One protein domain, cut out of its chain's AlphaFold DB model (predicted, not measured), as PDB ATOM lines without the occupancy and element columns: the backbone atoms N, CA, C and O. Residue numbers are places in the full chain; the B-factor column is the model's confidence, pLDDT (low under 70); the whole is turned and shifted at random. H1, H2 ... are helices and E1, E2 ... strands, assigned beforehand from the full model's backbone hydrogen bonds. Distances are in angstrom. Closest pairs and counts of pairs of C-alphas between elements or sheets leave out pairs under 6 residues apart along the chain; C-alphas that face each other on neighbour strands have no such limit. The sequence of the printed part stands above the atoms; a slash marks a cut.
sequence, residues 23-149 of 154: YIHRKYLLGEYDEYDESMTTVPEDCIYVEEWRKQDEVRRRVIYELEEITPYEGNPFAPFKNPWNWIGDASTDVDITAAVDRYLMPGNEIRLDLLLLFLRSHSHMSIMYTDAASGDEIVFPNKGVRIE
ATOM      1  N   TYR A  23     187.052 174.539 272.718       92.75
ATOM      2  CA  TYR A  23     185.780 174.747 273.406       92.75
ATOM      3  C   TYR A  23     184.704 175.199 272.419       92.75
ATOM      4  O   TYR A  23     185.008 175.786 271.375       92.75
ATOM      5  N   ILE A  24     183.441 174.941 272.757       95.62
ATOM      6  CA  ILE A  24     182.297 175.464 272.009       95.62
ATOM      7  C   ILE A  24     182.188 176.957 272.316       95.62
ATOM      8  O   ILE A  24     181.954 177.348 273.457       95.62
ATOM      9  N   HIS A  25     182.379 177.793 271.302       96.19
ATOM     10  CA  HIS A  25     182.281 179.242 271.426       96.19
ATOM     11  C   HIS A  25     180.841 179.736 271.291       96.19
ATOM     12  O   HIS A  25     180.431 180.632 272.025       96.19
ATOM     13  N   ARG A  26     180.083 179.170 270.347       96.00
ATOM     14  CA  ARG A  26     178.675 179.514 270.118       96.00
ATOM     15  C   ARG A  26     177.932 178.392 269.406       96.00
ATOM     16  O   ARG A  26     178.537 177.618 268.665       96.00
ATOM     17  N   LYS A  27     176.618 178.377 269.600       96.00
ATOM     18  CA  LYS A  27     175.653 177.508 268.929       96.00
ATOM     19  C   LYS A  27     174.591 178.385 268.280       96.00
ATOM     20  O   LYS A  27     174.197 179.383 268.879       96.00
ATOM     21  N   TYR A  28     174.220 178.086 267.044       95.81
ATOM     22  CA  TYR A  28     173.244 178.877 266.293       95.81
ATOM     23  C   TYR A  28     172.654 178.064 265.142       95.81
ATOM     24  O   TYR A  28     173.214 177.041 264.749       95.81
ATOM     25  N   LEU A  29     171.537 178.540 264.600       94.75
ATOM     26  CA  LEU A  29     170.913 177.998 263.398       94.75
ATOM     27  C   LEU A  29     171.301 178.858 262.188       94.75
ATOM     28  O   LEU A  29     171.409 180.081 262.279       94.75
ATOM     29  N   LEU A  30     171.541 178.206 261.057       92.69
ATOM     30  CA  LEU A  30     171.589 178.818 259.739       92.69
ATOM     31  C   LEU A  30     170.251 178.524 259.054       92.69
ATOM     32  O   LEU A  30     169.994 177.378 258.703       92.69
ATOM     33  N   GLY A  31     169.413 179.543 258.892       87.25
ATOM     34  CA  GLY A  31     168.069 179.431 258.324       87.25
ATOM     35  C   GLY A  31     167.328 180.764 258.426       87.25
ATOM     36  O   GLY A  31     167.875 181.735 258.959       87.25
ATOM     37  N   GLU A  32     166.106 180.834 257.898       74.56
ATOM     38  CA  GLU A  32     165.337 182.087 257.869       74.56
ATOM     39  C   GLU A  32     164.631 182.426 259.197       74.56
ATOM     40  O   GLU A  32     164.335 183.603 259.410       74.56
ATOM     41  N   TYR A  33     164.369 181.459 260.095       61.03
ATOM     42  CA  TYR A  33     163.300 181.653 261.092       61.03
ATOM     43  C   TYR A  33     163.487 181.173 262.535       61.03
ATOM     44  O   TYR A  33     162.480 181.144 263.225       61.03
ATOM     45  N   ASP A  34     164.685 180.926 263.074       62.78
ATOM     46  CA  ASP A  34     164.769 180.558 264.502       62.78
ATOM     47  C   ASP A  34     165.988 181.124 265.248       62.78
ATOM     48  O   ASP A  34     167.141 181.020 264.816       62.78
ATOM     49  N   GLU A  35     165.725 181.700 266.427       84.44
ATOM     50  CA  GLU A  35     166.743 181.883 267.458       84.44
ATOM     51  C   GLU A  35     167.036 180.514 268.081       84.44
ATOM     52  O   GLU A  35     166.128 179.789 268.478       84.44
ATOM     53  N   TYR A  36     168.314 180.144 268.164       88.19
ATOM     54  CA  TYR A  36     168.709 178.899 268.817       88.19
ATOM     55  C   TYR A  36     168.315 178.903 270.305       88.19
ATOM     56  O   TYR A  36     168.659 179.837 271.033       88.19
ATOM     57  N   ASP A  37     167.683 177.818 270.757       89.56
ATOM     58  CA  ASP A  37     167.390 177.531 272.164       89.56
ATOM     59  C   ASP A  37     168.181 176.293 272.633       89.56
ATOM     60  O   ASP A  37     168.235 175.261 271.966       89.56
ATOM     61  N   GLU A  38     168.789 176.378 273.818       90.75
ATOM     62  CA  GLU A  38     169.516 175.268 274.445       90.75
ATOM     63  C   GLU A  38     168.634 174.063 274.786       90.75
ATOM     64  O   GLU A  38     169.160 172.966 274.974       90.75
ATOM     65  N   SER A  39     167.314 174.247 274.866       92.62
ATOM     66  CA  SER A  39     166.361 173.164 275.118       92.62
ATOM     67  C   SER A  39     166.067 172.293 273.886       92.62
ATOM     68  O   SER A  39     165.445 171.236 274.017       92.62
ATOM     69  N   MET A  40     166.522 172.704 272.699       93.38
ATOM     70  CA  MET A  40     166.252 172.007 271.443       93.38
ATOM     71  C   MET A  40     166.956 170.652 271.376       93.38
ATOM     72  O   MET A  40     168.166 170.540 271.566       93.38
ATOM     73  N   THR A  41     166.194 169.619 271.025       96.06
ATOM     74  CA  THR A  41     166.706 168.255 270.819       96.06
ATOM     75  C   THR A  41     166.832 167.883 269.346       96.06
ATOM     76  O   THR A  41     167.426 166.860 269.020       96.06
ATOM     77  N   THR A  42     166.263 168.684 268.447       96.88
ATOM     78  CA  THR A  42     166.162 168.392 267.012       96.88
ATOM     79  C   THR A  42     166.304 169.689 266.228       96.88
ATOM     80  O   THR A  42     165.873 170.744 266.700       96.88
ATOM     81  N   VAL A  43     166.921 169.621 265.049       95.56
ATOM     82  CA  VAL A  43     167.043 170.776 264.153       95.56
ATOM     83  C   VAL A  43     165.682 171.074 263.503       95.56
ATOM     84  O   VAL A  43     165.054 170.136 263.003       95.56
ATOM     85  N   PRO A  44     165.205 172.334 263.502       94.81
ATOM     86  CA  PRO A  44     163.955 172.713 262.846       94.81
ATOM     87  C   PRO A  44     163.979 172.470 261.339       94.81
ATOM     88  O   PRO A  44     165.044 172.282 260.747       94.81
ATOM     89  N   GLU A  45     162.793 172.525 260.736       93.38
ATOM     90  CA  GLU A  45     162.636 172.538 259.282       93.38
ATOM     91  C   GLU A  45     163.375 173.736 258.659       93.38
ATOM     92  O   GLU A  45     163.514 174.793 259.286       93.38
ATOM     93  N   ASP A  46     163.902 173.551 257.447       91.69
ATOM     94  CA  ASP A  46     164.661 174.557 256.689       91.69
ATOM     95  C   ASP A  46     165.861 175.195 257.436       91.69
ATOM     96  O   ASP A  46     166.322 176.291 257.093       91.69
ATOM     97  N   CYS A  47     166.397 174.518 258.458       94.19
ATOM     98  CA  CYS A  47     167.515 175.001 259.271       94.19
ATOM     99  C   CYS A  47     168.711 174.038 259.270       94.19
ATOM    100  O   CYS A  47     168.577 172.819 259.199       94.19
ATOM    101  N   ILE A  48     169.912 174.600 259.441       96.12
ATOM    102  CA  ILE A  48     171.134 173.849 259.759       96.12
ATOM    103  C   ILE A  48     171.643 174.312 261.118       96.12
ATOM    104  O   ILE A  48     171.981 175.480 261.306       96.12
ATOM    105  N   TYR A  49     171.751 173.394 262.070       97.00
ATOM    106  CA  TYR A  49     172.361 173.673 263.362       97.00
ATOM    107  C   TYR A  49     173.884 173.675 263.268       97.00
ATOM    108  O   TYR A  49     174.488 172.780 262.672       97.00
ATOM    109  N   VAL A  50     174.511 174.677 263.888       97.19
ATOM    110  CA  VAL A  50     175.958 174.885 263.858       97.19
ATOM    111  C   VAL A  50     176.531 175.022 265.261       97.19
ATOM    112  O   VAL A  50     176.147 175.910 266.023       97.19
ATOM    113  N   GLU A  51     177.552 174.216 265.561       97.38
ATOM    114  CA  GLU A  51     178.422 174.407 266.729       97.38
ATOM    115  C   GLU A  51     179.757 174.983 266.273       97.38
ATOM    116  O   GLU A  51     180.520 174.317 265.573       97.38
ATOM    117  N   GLU A  52     180.066 176.219 266.671       97.50
ATOM    118  CA  GLU A  52     181.375 176.819 266.412       97.50
ATOM    119  C   GLU A  52     182.342 176.463 267.537       97.50
ATOM    120  O   GLU A  52     182.193 176.907 268.675       97.50
ATOM    121  N   TRP A  53     183.367 175.701 267.186       97.19
ATOM    122  CA  TRP A  53     184.466 175.322 268.054       97.19
ATOM    123  C   TRP A  53     185.653 176.249 267.827       97.19
ATOM    124  O   TRP A  53     185.967 176.609 266.688       97.19
ATOM    125  N   ARG A  54     186.340 176.615 268.912       96.00
ATOM    126  CA  ARG A  54     187.557 177.434 268.866       96.00
ATOM    127  C   ARG A  54     188.717 176.775 269.584       96.00
ATOM    128  O   ARG A  54     188.552 176.216 270.670       96.00
ATOM    129  N   LYS A  55     189.897 176.915 268.985       93.88
ATOM    130  CA  LYS A  55     191.181 176.530 269.562       93.88
ATOM    131  C   LYS A  55     192.253 177.487 269.053       93.88
ATOM    132  O   LYS A  55     192.583 177.464 267.874       93.88
ATOM    133  N   GLN A  56     192.795 178.318 269.943       91.31
ATOM    134  CA  GLN A  56     193.716 179.402 269.565       91.31
ATOM    135  C   GLN A  56     193.098 180.272 268.448       91.31
ATOM    136  O   GLN A  56     192.015 180.819 268.655       91.31
ATOM    137  N   ASP A  57     193.747 180.348 267.284       90.31
ATOM    138  CA  ASP A  57     193.285 181.089 266.103       90.31
ATOM    139  C   ASP A  57     192.484 180.219 265.110       90.31
ATOM    140  O   ASP A  57     191.999 180.718 264.093       90.31
ATOM    141  N   GLU A  58     192.317 178.922 265.386       92.31
ATOM    142  CA  GLU A  58     191.574 177.993 264.534       92.31
ATOM    143  C   GLU A  58     190.086 177.952 264.919       92.31
ATOM    144  O   GLU A  58     189.711 177.861 266.097       92.31
ATOM    145  N   VAL A  59     189.225 177.982 263.899       94.75
ATOM    146  CA  VAL A  59     187.770 177.878 264.036       94.75
ATOM    147  C   VAL A  59     187.275 176.724 263.180       94.75
ATOM    148  O   VAL A  59     187.523 176.697 261.976       94.75
ATOM    149  N   ARG A  60     186.517 175.814 263.793       95.50
ATOM    150  CA  ARG A  60     185.828 174.723 263.099       95.50
ATOM    151  C   ARG A  60     184.354 174.726 263.435       95.50
ATOM    152  O   ARG A  60     183.951 175.192 264.499       95.50
ATOM    153  N   ARG A  61     183.541 174.233 262.511       97.69
ATOM    154  CA  ARG A  61     182.090 174.216 262.648       97.69
ATOM    155  C   ARG A  61     181.563 172.820 262.427       97.69
ATOM    156  O   ARG A  61     181.733 172.264 261.345       97.69
ATOM    157  N   ARG A  62     180.899 172.283 263.440       97.62
ATOM    158  CA  ARG A  62     180.061 171.101 263.279       97.62
ATOM    159  C   ARG A  62     178.731 171.530 262.682       97.62
ATOM    160  O   ARG A  62     178.218 172.574 263.080       97.62
ATOM    161  N   VAL A  63     178.188 170.725 261.777       97.62
ATOM    162  CA  VAL A  63     176.851 170.927 261.206       97.62
ATOM    163  C   VAL A  63     175.962 169.725 261.494       97.62
ATOM    164  O   VAL A  63     176.437 168.591 261.487       97.62
ATOM    165  N   ILE A  64     174.690 169.994 261.768       97.50
ATOM    166  CA  ILE A  64     173.610 169.010 261.889       97.50
ATOM    167  C   ILE A  64     172.449 169.548 261.054       97.50
ATOM    168  O   ILE A  64     172.142 170.740 261.133       97.50
ATOM    169  N   TYR A  65     171.859 168.703 260.218       96.94
ATOM    170  CA  TYR A  65     170.859 169.134 259.244       96.94
ATOM    171  C   TYR A  65     169.447 169.022 259.799       96.94
ATOM    172  O   TYR A  65     169.213 168.459 260.866       96.94
ATOM    173  N   GLU A  66     168.522 169.584 259.040       95.50
ATOM    174  CA  GLU A  66     167.086 169.540 259.248       95.50
ATOM    175  C   GLU A  66     166.574 168.194 259.786       95.50
ATOM    176  O   GLU A  66     166.945 167.126 259.288       95.50
ATOM    177  N   LEU A  67     165.701 168.250 260.797       96.06
ATOM    178  CA  LEU A  67     165.057 167.100 261.447       96.06
ATOM    179  C   LEU A  67     166.008 166.085 262.108       96.06
ATOM    180  O   LEU A  67     165.545 165.094 262.680       96.06
ATOM    181  N   GLU A  68     167.323 166.308 262.083       97.19
ATOM    182  CA  GLU A  68     168.287 165.458 262.776       97.19
ATOM    183  C   GLU A  68     168.359 165.802 264.272       97.19
ATOM    184  O   GLU A  68     168.113 166.931 264.711       97.19
ATOM    185  N   GLU A  69     168.704 164.807 265.087       97.69
ATOM    186  CA  GLU A  69     168.846 164.969 266.533       97.69
ATOM    187  C   GLU A  69     170.115 165.761 266.888       97.69
ATOM    188  O   GLU A  69     171.227 165.448 266.446       97.69
ATOM    189  N   ILE A  70     169.963 166.763 267.755       96.56
ATOM    190  CA  ILE A  70     171.071 167.547 268.299       96.56
ATOM    191  C   ILE A  70     171.722 166.739 269.422       96.56
ATOM    192  O   ILE A  70     171.363 166.820 270.595       96.56
ATOM    193  N   THR A  71     172.713 165.941 269.047       95.31
ATOM    194  CA  THR A  71     173.489 165.110 269.975       95.31
ATOM    195  C   THR A  71     174.810 165.783 270.350       95.31
ATOM    196  O   THR A  71     175.365 166.520 269.531       95.31
ATOM    197  N   PRO A  72     175.378 165.543 271.547       93.44
ATOM    198  CA  PRO A  72     176.727 166.000 271.877       93.44
ATOM    199  C   PRO A  72     177.769 165.477 270.879       93.44
ATOM    200  O   PRO A  72     177.697 164.331 270.443       93.44
ATOM    201  N   TYR A  73     178.754 166.302 270.514       93.06
ATOM    202  CA  TYR A  73     179.825 165.857 269.622       93.06
ATOM    203  C   TYR A  73     180.777 164.891 270.337       93.06
ATOM    204  O   TYR A  73     181.353 165.222 271.377       93.06
ATOM    205  N   GLU A  74     180.992 163.722 269.739       90.00
ATOM    206  CA  GLU A  74     181.949 162.726 270.212       90.00
ATOM    207  C   GLU A  74     183.242 162.789 269.388       90.00
ATOM    208  O   GLU A  74     183.259 162.468 268.202       90.00
ATOM    209  N   GLY A  75     184.351 163.188 270.018       88.25
ATOM    210  CA  GLY A  75     185.678 163.188 269.397       88.25
ATOM    211  C   GLY A  75     186.455 164.484 269.614       88.25
ATOM    212  O   GLY A  75     186.142 165.282 270.497       88.25
ATOM    213  N   ASN A  76     187.498 164.689 268.807       90.38
ATOM    214  CA  ASN A  76     188.257 165.938 268.770       90.38
ATOM    215  C   ASN A  76     187.866 166.735 267.509       90.38
ATOM    216  O   ASN A  76     188.169 166.283 266.403       90.38
ATOM    217  N   PRO A  77     187.229 167.911 267.645       92.69
ATOM    218  CA  PRO A  77     186.869 168.769 266.513       92.69
ATOM    219  C   PRO A  77     188.071 169.169 265.662       92.69
ATOM    220  O   PRO A  77     187.961 169.298 264.446       92.69
ATOM    221  N   PHE A  78     189.226 169.319 266.311       92.75
ATOM    222  CA  PHE A  78     190.491 169.750 265.726       92.75
ATOM    223  C   PHE A  78     191.408 168.577 265.365       92.75
ATOM    224  O   PHE A  78     192.606 168.768 265.159       92.75
ATOM    225  N   ALA A  79     190.884 167.346 265.313       91.94
ATOM    226  CA  ALA A  79     191.655 166.229 264.783       91.94
ATOM    227  C   ALA A  79     191.989 166.474 263.297       91.94
ATOM    228  O   ALA A  79     191.187 167.086 262.582       91.94
ATOM    229  N   PRO A  80     193.158 166.020 262.814       92.50
ATOM    230  CA  PRO A  80     193.468 166.031 261.390       92.50
ATOM    231  C   PRO A  80     192.340 165.381 260.578       92.50
ATOM    232  O   PRO A  80     191.712 164.424 261.036       92.50
ATOM    233  N   PHE A  81     192.070 165.906 259.387       93.94
ATOM    234  CA  PHE A  81     191.049 165.395 258.475       93.94
ATOM    235  C   PHE A  81     191.627 165.245 257.073       93.94
ATOM    236  O   PHE A  81     192.577 165.938 256.707       93.94
ATOM    237  N   LYS A  82     191.037 164.354 256.278       94.38
ATOM    238  CA  LYS A  82     191.362 164.248 254.857       94.38
ATOM    239  C   LYS A  82     190.617 165.343 254.117       94.38
ATOM    240  O   LYS A  82     189.389 165.340 254.115       94.38
ATOM    241  N   ASN A  83     191.352 166.280 253.524       95.19
ATOM    242  CA  ASN A  83     190.741 167.309 252.695       95.19
ATOM    243  C   ASN A  83     190.147 166.654 251.432       95.19
ATOM    244  O   ASN A  83     190.912 166.047 250.681       95.19
ATOM    245  N   PRO A  84     188.827 166.737 251.197       95.31
ATOM    246  CA  PRO A  84     188.211 166.129 250.022       95.31
ATOM    247  C   PRO A  84     188.501 166.882 248.716       95.31
ATOM    248  O   PRO A  84     188.479 166.264 247.653       95.31
ATOM    249  N   TRP A  85     188.783 168.190 248.762       96.69
ATOM    250  CA  TRP A  85     188.924 168.995 247.547       96.69
ATOM    251  C   TRP A  85     189.969 170.101 247.640       96.69
ATOM    252  O   TRP A  85     190.208 170.685 248.692       96.69
ATOM    253  N   ASN A  86     190.562 170.438 246.497       95.88
ATOM    254  CA  ASN A  86     191.384 171.645 246.354       95.88
ATOM    255  C   ASN A  86     190.545 172.880 245.994       95.88
ATOM    256  O   ASN A  86     190.960 174.003 246.266       95.88
ATOM    257  N   TRP A  87     189.378 172.664 245.385       97.19
ATOM    258  CA  TRP A  87     188.425 173.698 244.998       97.19
ATOM    259  C   TRP A  87     187.006 173.141 245.077       97.19
ATOM    260  O   TRP A  87     186.786 171.985 244.715       97.19
ATOM    261  N   ILE A  88     186.052 173.953 245.524       97.38
ATOM    262  CA  ILE A  88     184.620 173.647 245.482       97.38
ATOM    263  C   ILE A  88     183.834 174.906 245.119       97.38
ATOM    264  O   ILE A  88     184.078 175.988 245.661       97.38
ATOM    265  N   GLY A  89     182.874 174.767 244.209       95.62
ATOM    266  CA  GLY A  89     182.166 175.913 243.660       95.62
ATOM    267  C   GLY A  89     181.091 175.567 242.644       95.62
ATOM    268  O   GLY A  89     180.771 174.401 242.415       95.62
ATOM    269  N   ASP A  90     180.523 176.605 242.039       94.31
ATOM    270  CA  ASP A  90     179.618 176.472 240.897       94.31
ATOM    271  C   ASP A  90     180.399 176.675 239.598       94.31
ATOM    272  O   ASP A  90     180.823 177.790 239.282       94.31
ATOM    273  N   ALA A  91     180.558 175.595 238.833       91.56
ATOM    274  CA  ALA A  91     181.286 175.606 237.568       91.56
ATOM    275  C   ALA A  91     180.574 176.424 236.477       91.56
ATOM    276  O   ALA A  91     181.203 176.853 235.512       91.56
ATOM    277  N   SER A  92     179.262 176.652 236.608       90.06
ATOM    278  CA  SER A  92     178.499 177.426 235.624       90.06
ATOM    279  C   SER A  92     178.726 178.935 235.751       90.06
ATOM    280  O   SER A  92     178.666 179.654 234.751       90.06
ATOM    281  N   THR A  93     179.011 179.410 236.965       88.62
ATOM    282  CA  THR A  93     179.200 180.834 237.279       88.62
ATOM    283  C   THR A  93     180.614 181.184 237.736       88.62
ATOM    284  O   THR A  93     180.858 182.349 238.039       88.62
ATOM    285  N   ASP A  94     181.520 180.203 237.815       87.88
ATOM    286  CA  ASP A  94     182.895 180.348 238.322       87.88
ATOM    287  C   ASP A  94     182.949 180.925 239.751       87.88
ATOM    288  O   ASP A  94     183.791 181.751 240.109       87.88
ATOM    289  N   VAL A  95     181.979 180.534 240.583       92.81
ATOM    290  CA  VAL A  95     181.910 180.988 241.978       92.81
ATOM    291  C   VAL A  95     182.659 179.995 242.853       92.81
ATOM    292  O   VAL A  95     182.234 178.852 242.988       92.81
ATOM    293  N   ASP A  96     183.736 180.458 243.483       95.19
ATOM    294  CA  ASP A  96     184.529 179.704 244.454       95.19
ATOM    295  C   ASP A  96     183.983 179.897 245.881       95.19
ATOM    296  O   ASP A  96     183.886 181.023 246.381       95.19
ATOM    297  N   ILE A  97     183.640 178.791 246.546       95.88
ATOM    298  CA  ILE A  97     183.186 178.772 247.946       95.88
ATOM    299  C   ILE A  97     184.145 178.019 248.875       95.88
ATOM    300  O   ILE A  97     183.822 177.829 250.048       95.88
ATOM    301  N   THR A  98     185.336 177.645 248.406       96.50
ATOM    302  CA  THR A  98     186.317 176.819 249.131       96.50
ATOM    303  C   THR A  98     186.594 177.366 250.528       96.50
ATOM    304  O   THR A  98     186.270 176.724 251.522       96.50
ATOM    305  N   ALA A  99     187.020 178.628 250.636       94.38
ATOM    306  CA  ALA A  99     187.313 179.250 251.931       94.38
ATOM    307  C   ALA A  99     186.088 179.347 252.865       94.38
ATOM    308  O   ALA A  99     186.219 179.391 254.095       94.38
ATOM    309  N   ALA A 100     184.873 179.416 252.308       93.56
ATOM    310  CA  ALA A 100     183.658 179.423 253.111       93.56
ATOM    311  C   ALA A 100     183.398 178.038 253.717       93.56
ATOM    312  O   ALA A 100     183.103 177.971 254.919       93.56
ATOM    313  N   VAL A 101     183.558 176.990 252.903       95.62
ATOM    314  CA  VAL A 101     183.325 175.579 253.236       95.62
ATOM    315  C   VAL A 101     184.444 174.995 254.108       95.62
ATOM    316  O   VAL A 101     184.149 174.189 254.986       95.62
ATOM    317  N   ASP A 102     185.689 175.459 253.983       95.19
ATOM    318  CA  ASP A 102     186.848 174.960 254.749       95.19
ATOM    319  C   ASP A 102     186.628 174.977 256.266       95.19
ATOM    320  O   ASP A 102     187.070 174.101 257.006       95.19
ATOM    321  N   ARG A 103     185.856 175.954 256.747       94.50
ATOM    322  CA  ARG A 103     185.520 176.104 258.172       94.50
ATOM    323  C   ARG A 103     184.603 174.992 258.694       94.50
ATOM    324  O   ARG A 103     184.414 174.887 259.904       94.50
ATOM    325  N   TYR A 104     184.035 174.191 257.799       96.81
ATOM    326  CA  TYR A 104     183.174 173.044 258.075       96.81
ATOM    327  C   TYR A 104     183.891 171.709 257.842       96.81
ATOM    328  O   TYR A 104     183.283 170.654 258.029       96.81
ATOM    329  N   LEU A 105     185.183 171.725 257.490       95.81
ATOM    330  CA  LEU A 105     186.019 170.528 257.390       95.81
ATOM    331  C   LEU A 105     186.419 170.041 258.790       95.81
ATOM    332  O   LEU A 105     187.552 170.151 259.247       95.81
ATOM    333  N   MET A 106     185.427 169.527 259.508       95.12
ATOM    334  CA  MET A 106     185.563 168.925 260.826       95.12
ATOM    335  C   MET A 106     185.270 167.425 260.708       95.12
ATOM    336  O   MET A 106     184.247 167.068 260.121       95.12
ATOM    337  N   PRO A 107     186.127 166.533 261.243       95.69
ATOM    338  CA  PRO A 107     185.876 165.097 261.219       95.69
ATOM    339  C   PRO A 107     184.469 164.734 261.692       95.69
ATOM    340  O   PRO A 107     183.974 165.266 262.681       95.69
ATOM    341  N   GLY A 108     183.825 163.814 260.980       94.94
ATOM    342  CA  GLY A 108     182.467 163.375 261.292       94.94
ATOM    343  C   GLY A 108     181.362 164.236 260.686       94.94
ATOM    344  O   GLY A 108     180.246 163.729 260.574       94.94
ATOM    345  N   ASN A 109     181.654 165.457 260.220       97.19
ATOM    346  CA  ASN A 109     180.695 166.215 259.420       97.19
ATOM    347  C   ASN A 109     180.385 165.495 258.104       97.19
ATOM    348  O   ASN A 109     181.216 164.786 257.532       97.19
ATOM    349  N   GLU A 110     179.193 165.756 257.592       97.31
ATOM    350  CA  GLU A 110     178.799 165.465 256.223       97.31
ATOM    351  C   GLU A 110     178.449 166.796 255.561       97.31
ATOM    352  O   GLU A 110     177.570 167.513 256.027       97.31
ATOM    353  N   ILE A 111     179.171 167.179 254.515       97.75
ATOM    354  CA  ILE A 111     178.886 168.400 253.761       97.75
ATOM    355  C   ILE A 111     177.817 168.052 252.732       97.75
ATOM    356  O   ILE A 111     178.077 167.237 251.851       97.75
ATOM    357  N   ARG A 112     176.619 168.626 252.855       96.62
ATOM    358  CA  ARG A 112     175.485 168.399 251.946       96.62
ATOM    359  C   ARG A 112     175.225 169.634 251.091       96.62
ATOM    360  O   ARG A 112     175.705 170.726 251.400       96.62
ATOM    361  N   LEU A 113     174.447 169.447 250.026       94.12
ATOM    362  CA  LEU A 113     174.052 170.522 249.112       94.12
ATOM    363  C   LEU A 113     173.403 171.692 249.857       94.12
ATOM    364  O   LEU A 113     173.738 172.832 249.559       94.12
ATOM    365  N   ASP A 114     172.577 171.421 250.867       92.75
ATOM    366  CA  ASP A 114     171.872 172.442 251.653       92.75
ATOM    367  C   ASP A 114     172.837 173.489 252.229       92.75
ATOM    368  O   ASP A 114     172.619 174.692 252.089       92.75
ATOM    369  N   LEU A 115     173.977 173.048 252.779       94.69
ATOM    370  CA  LEU A 115     175.008 173.948 253.297       94.69
ATOM    371  C   LEU A 115     175.670 174.769 252.181       94.69
ATOM    372  O   LEU A 115     175.979 175.943 252.377       94.69
ATOM    373  N   LEU A 116     175.911 174.163 251.017       94.19
ATOM    374  CA  LEU A 116     176.554 174.838 249.887       94.19
ATOM    375  C   LEU A 116     175.642 175.900 249.266       94.19
ATOM    376  O   LEU A 116     176.102 176.990 248.920       94.19
ATOM    377  N   LEU A 117     174.343 175.612 249.177       91.50
ATOM    378  CA  LEU A 117     173.337 176.529 248.645       91.50
ATOM    379  C   LEU A 117     173.224 177.808 249.488       91.50
ATOM    380  O   LEU A 117     173.038 178.889 248.922       91.50
ATOM    381  N   LEU A 118     173.463 177.730 250.804       89.62
ATOM    382  CA  LEU A 118     173.547 178.916 251.666       89.62
ATOM    383  C   LEU A 118     174.668 179.884 251.249       89.62
ATOM    384  O   LEU A 118     174.547 181.096 251.450       89.62
ATOM    385  N   PHE A 119     175.762 179.385 250.664       90.00
ATOM    386  CA  PHE A 119     176.852 180.235 250.175       90.00
ATOM    387  C   PHE A 119     176.596 180.770 248.768       90.00
ATOM    388  O   PHE A 119     177.017 181.887 248.462       90.00
ATOM    389  N   LEU A 120     175.899 180.005 247.927       86.06
ATOM    390  CA  LEU A 120     175.816 180.286 246.496       86.06
ATOM    391  C   LEU A 120     174.713 181.280 246.086       86.06
ATOM    392  O   LEU A 120     174.744 181.749 244.953       86.06
ATOM    393  N   ARG A 121     173.797 181.691 246.979       74.69
ATOM    394  CA  ARG A 121     172.800 182.791 246.806       74.69
ATOM    395  C   ARG A 121     171.934 182.789 245.521       74.69
ATOM    396  O   ARG A 121     171.120 183.695 245.348       74.69
ATOM    397  N   SER A 122     172.063 181.817 244.625       66.88
ATOM    398  CA  SER A 122     171.378 181.731 243.331       66.88
ATOM    399  C   SER A 122     170.636 180.391 243.227       66.88
ATOM    400  O   SER A 122     171.013 179.412 243.856       66.88
ATOM    401  N   HIS A 123     169.514 180.359 242.507       62.88
ATOM    402  CA  HIS A 123     168.526 179.272 242.619       62.88
ATOM    403  C   HIS A 123     168.166 178.618 241.279       62.88
ATOM    404  O   HIS A 123     167.300 177.749 241.225       62.88
ATOM    405  N   SER A 124     168.815 179.003 240.177       60.66
ATOM    406  CA  SER A 124     168.521 178.427 238.862       60.66
ATOM    407  C   SER A 124     169.792 177.950 238.169       60.66
ATOM    408  O   SER A 124     170.649 178.765 237.843       60.66
ATOM    409  N   HIS A 125     169.853 176.641 237.898       71.38
ATOM    410  CA  HIS A 125     170.871 175.964 237.079       71.38
ATOM    411  C   HIS A 125     172.311 175.961 237.621       71.38
ATOM    412  O   HIS A 125     173.247 176.151 236.853       71.38
ATOM    413  N   MET A 126     172.498 175.679 238.913       85.50
ATOM    414  CA  MET A 126     173.842 175.478 239.470       85.50
ATOM    415  C   MET A 126     174.426 174.124 239.082       85.50
ATOM    416  O   MET A 126     173.745 173.100 239.160       85.50
ATOM    417  N   SER A 127     175.711 174.120 238.737       90.94
ATOM    418  CA  SER A 127     176.505 172.907 238.576       90.94
ATOM    419  C   SER A 127     177.573 172.895 239.659       90.94
ATOM    420  O   SER A 127     178.713 173.297 239.428       90.94
ATOM    421  N   ILE A 128     177.179 172.467 240.861       94.38
ATOM    422  CA  ILE A 128     178.100 172.395 241.994       94.38
ATOM    423  C   ILE A 128     179.083 171.253 241.750       94.38
ATOM    424  O   ILE A 128     178.693 170.096 241.566       94.38
ATOM    425  N   MET A 129     180.364 171.594 241.740       96.56
ATOM    426  CA  MET A 129     181.463 170.681 241.470       96.56
ATOM    427  C   MET A 129     182.592 170.924 242.465       96.56
ATOM    428  O   MET A 129     182.674 171.977 243.098       96.56
ATOM    429  N   TYR A 130     183.466 169.936 242.601       97.31
ATOM    430  CA  TYR A 130     184.712 170.080 243.332       97.31
ATOM    431  C   TYR A 130     185.858 169.406 242.582       97.31
ATOM    432  O   TYR A 130     185.648 168.459 241.827       97.31
ATOM    433  N   THR A 131     187.076 169.891 242.799       97.50
ATOM    434  CA  THR A 131     188.298 169.257 242.303       97.50
ATOM    435  C   THR A 131     188.840 168.337 243.384       97.50
ATOM    436  O   THR A 131     189.242 168.827 244.442       97.50
ATOM    437  N   ASP A 132     188.858 167.028 243.133       96.44
ATOM    438  CA  ASP A 132     189.352 166.029 244.083       96.44
ATOM    439  C   ASP A 132     190.780 166.356 244.530       96.44
ATOM    440  O   ASP A 132     191.656 166.665 243.716       96.44
ATOM    441  N   ALA A 133     191.021 166.308 245.841       94.56
ATOM    442  CA  ALA A 133     192.314 166.699 246.390       94.56
ATOM    443  C   ALA A 133     193.460 165.762 245.974       94.56
ATOM    444  O   ALA A 133     194.609 166.202 245.900       94.56
ATOM    445  N   ALA A 134     193.165 164.481 245.725       93.44
ATOM    446  CA  ALA A 134     194.161 163.457 245.439       93.44
ATOM    447  C   ALA A 134     194.410 163.284 243.936       93.44
ATOM    448  O   ALA A 134     195.569 163.205 243.526       93.44
ATOM    449  N   SER A 135     193.355 163.202 243.120       95.38
ATOM    450  CA  SER A 135     193.486 162.992 241.674       95.38
ATOM    451  C   SER A 135     193.567 164.289 240.872       95.38
ATOM    452  O   SER A 135     194.176 164.303 239.804       95.38
ATOM    453  N   GLY A 136     193.000 165.383 241.390       95.00
ATOM    454  CA  GLY A 136     192.835 166.630 240.644       95.00
ATOM    455  C   GLY A 136     191.691 166.592 239.627       95.00
ATOM    456  O   GLY A 136     191.573 167.517 238.828       95.00
ATOM    457  N   ASP A 137     190.860 165.546 239.640       96.88
ATOM    458  CA  ASP A 137     189.716 165.434 238.738       96.88
ATOM    459  C   ASP A 137     188.566 166.339 239.190       96.88
ATOM    460  O   ASP A 137     188.301 166.495 240.382       96.88
ATOM    461  N   GLU A 138     187.840 166.895 238.226       96.38
ATOM    462  CA  GLU A 138     186.599 167.621 238.484       96.38
ATOM    463  C   GLU A 138     185.433 166.640 238.648       96.38
ATOM    464  O   GLU A 138     185.128 165.839 237.760       96.38
ATOM    465  N   ILE A 139     184.762 166.712 239.794       96.81
ATOM    466  CA  ILE A 139     183.692 165.800 240.189       96.81
ATOM    467  C   ILE A 139     182.431 166.607 240.494       96.81
ATOM    468  O   ILE A 139     182.465 167.616 241.197       96.81
ATOM    469  N   VAL A 140     181.289 166.148 239.977       96.44
ATOM    470  CA  VAL A 140     179.977 166.705 240.336       96.44
ATOM    471  C   VAL A 140     179.684 166.404 241.799       96.44
ATOM    472  O   VAL A 140     179.806 165.258 242.236       96.44
ATOM    473  N   PHE A 141     179.272 167.423 242.552       96.38
ATOM    474  CA  PHE A 141     179.011 167.264 243.973       96.38
ATOM    475  C   PHE A 141     177.895 166.228 244.209       96.38
ATOM    476  O   PHE A 141     176.820 166.327 243.609       96.38
ATOM    477  N   PRO A 142     178.118 165.208 245.054       95.25
ATOM    478  CA  PRO A 142     177.168 164.118 245.216       95.25
ATOM    479  C   PRO A 142     175.913 164.565 245.973       95.25
ATOM    480  O   PRO A 142     175.997 165.227 247.003       95.25
ATOM    481  N   ASN A 143     174.741 164.080 245.545       90.81
ATOM    482  CA  ASN A 143     173.462 164.371 246.213       90.81
ATOM    483  C   ASN A 143     173.425 163.948 247.689       90.81
ATOM    484  O   ASN A 143     172.697 164.533 248.479       90.81
ATOM    485  N   LYS A 144     174.184 162.910 248.059       92.50
ATOM    486  CA  LYS A 144     174.271 162.438 249.448       92.50
ATOM    487  C   LYS A 144     175.196 163.297 250.316       92.50
ATOM    488  O   LYS A 144     175.168 163.153 251.527       92.50
ATOM    489  N   GLY A 145     175.991 164.176 249.713       95.94
ATOM    490  CA  GLY A 145     177.043 164.906 250.401       95.94
ATOM    491  C   GLY A 145     178.357 164.136 250.518       95.94
ATOM    492  O   GLY A 145     178.504 163.014 250.026       95.94
ATOM    493  N   VAL A 146     179.334 164.782 251.150       97.00
ATOM    494  CA  VAL A 146     180.696 164.275 251.345       97.00
ATOM    495  C   VAL A 146     180.999 164.215 252.837       97.00
ATOM    496  O   VAL A 146     180.992 165.233 253.530       97.00
ATOM    497  N   ARG A 147     181.276 163.010 253.340       97.12
ATOM    498  CA  ARG A 147     181.695 162.778 254.726       97.12
ATOM    499  C   ARG A 147     183.143 163.234 254.911       97.12
ATOM    500  O   ARG A 147     184.023 162.814 254.165       97.12
ATOM    501  N   ILE A 148     183.399 164.029 255.943       96.56
ATOM    502  CA  ILE A 148     184.748 164.442 256.326       96.56
ATOM    503  C   ILE A 148     185.362 163.370 257.223       96.56
ATOM    504  O   ILE A 148     184.933 163.145 258.360       96.56
ATOM    505  N   GLU A 149     186.369 162.685 256.694       94.12
ATOM    506  CA  GLU A 149     187.087 161.628 257.401       94.12
ATOM    507  C   GLU A 149     188.222 162.196 258.255       94.12
ATOM    508  O   GLU A 149     188.921 163.124 257.844       94.12
TER     509      GLU A 149
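What this domain is: This is residues 23 to 149 of the 154 residues of an uncharacterized protein of viral metagenome (UniProt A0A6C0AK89). A strongly twisted sheet of three strands, E1 to E3, makes one end of the domain and a smaller three-stranded sheet, E4 to E6, the other, with two short helices, H1 and H2, between them. Long loops join E1 to E2 and E3 to E4. The printed part has 127 residues, with elements in the order E1 E2 E3 E4 H1 H2 E5 E6; both sheets are antiparallel, ordered E1 - E2 - E3 and E4 - E5 - E6. The class is mixed, with under half of the residues in named elements; the whole is compact, radius of gyration of the C-alphas 14.8 A, spanning 42 by 33 by 25 A.

Where its parts are: E1, residues 23 to 30, begins at C-alpha 23 (185.780, 174.747, 273.406) and spans 20.1 A. E2, residues 48 to 55, spans 22.5 A and E3, residues 58 to 64, 20.3 A. E4 is residues 85 to 90, 13.7 A; E5 128 to 132, 13.1 A; E6 138 to 140, 6.9 A, ending at C-alpha 140 (179.977, 166.705, 240.336). H1 is residues 98 to 104, 10.2 A, and H2 113 to 120, 10.3 A.

How they stand to each other: E1, E2 and E3 form a meander, each strand the antiparallel neighbour of the one before: N 25 and O 52 are 2.8 A apart, N 51 and O 62 3.0 A. H1 is on this sheet at a height of 6.3 A, over none of its strands; the closest C-alphas of E3 and H1, Arg 61 and Tyr 104, are 4.8 A apart. H1 is also on the other sheet; the closest C-alphas of E4 and H1, Ile 88 and Thr 98, are 5.1 A apart. H2 only grazes each sheet. Between the neighbour strands E4 and E5, N 86 and O 131 are within hydrogen-bond range at 2.9 A, and between the neighbour strands E5 and E6, a hairpin, N 139 and O 130 are within hydrogen-bond range at 2.8 A. Of O i to N i+4 pairs, 1 of 3 in H1 and 3 of 4 in H2 are within hydrogen-bond range; of O i to N i+3 pairs in H1, 2 of 4.

The domain as a whole: The two C-alphas farthest apart, Ser 39 and Ser 135, are 44.2 A apart. The printed part has no cut; the links E1 to E2 and E3 to E4 are long. Residues 33 to 34 and 122 to 124 have pLDDT under 70.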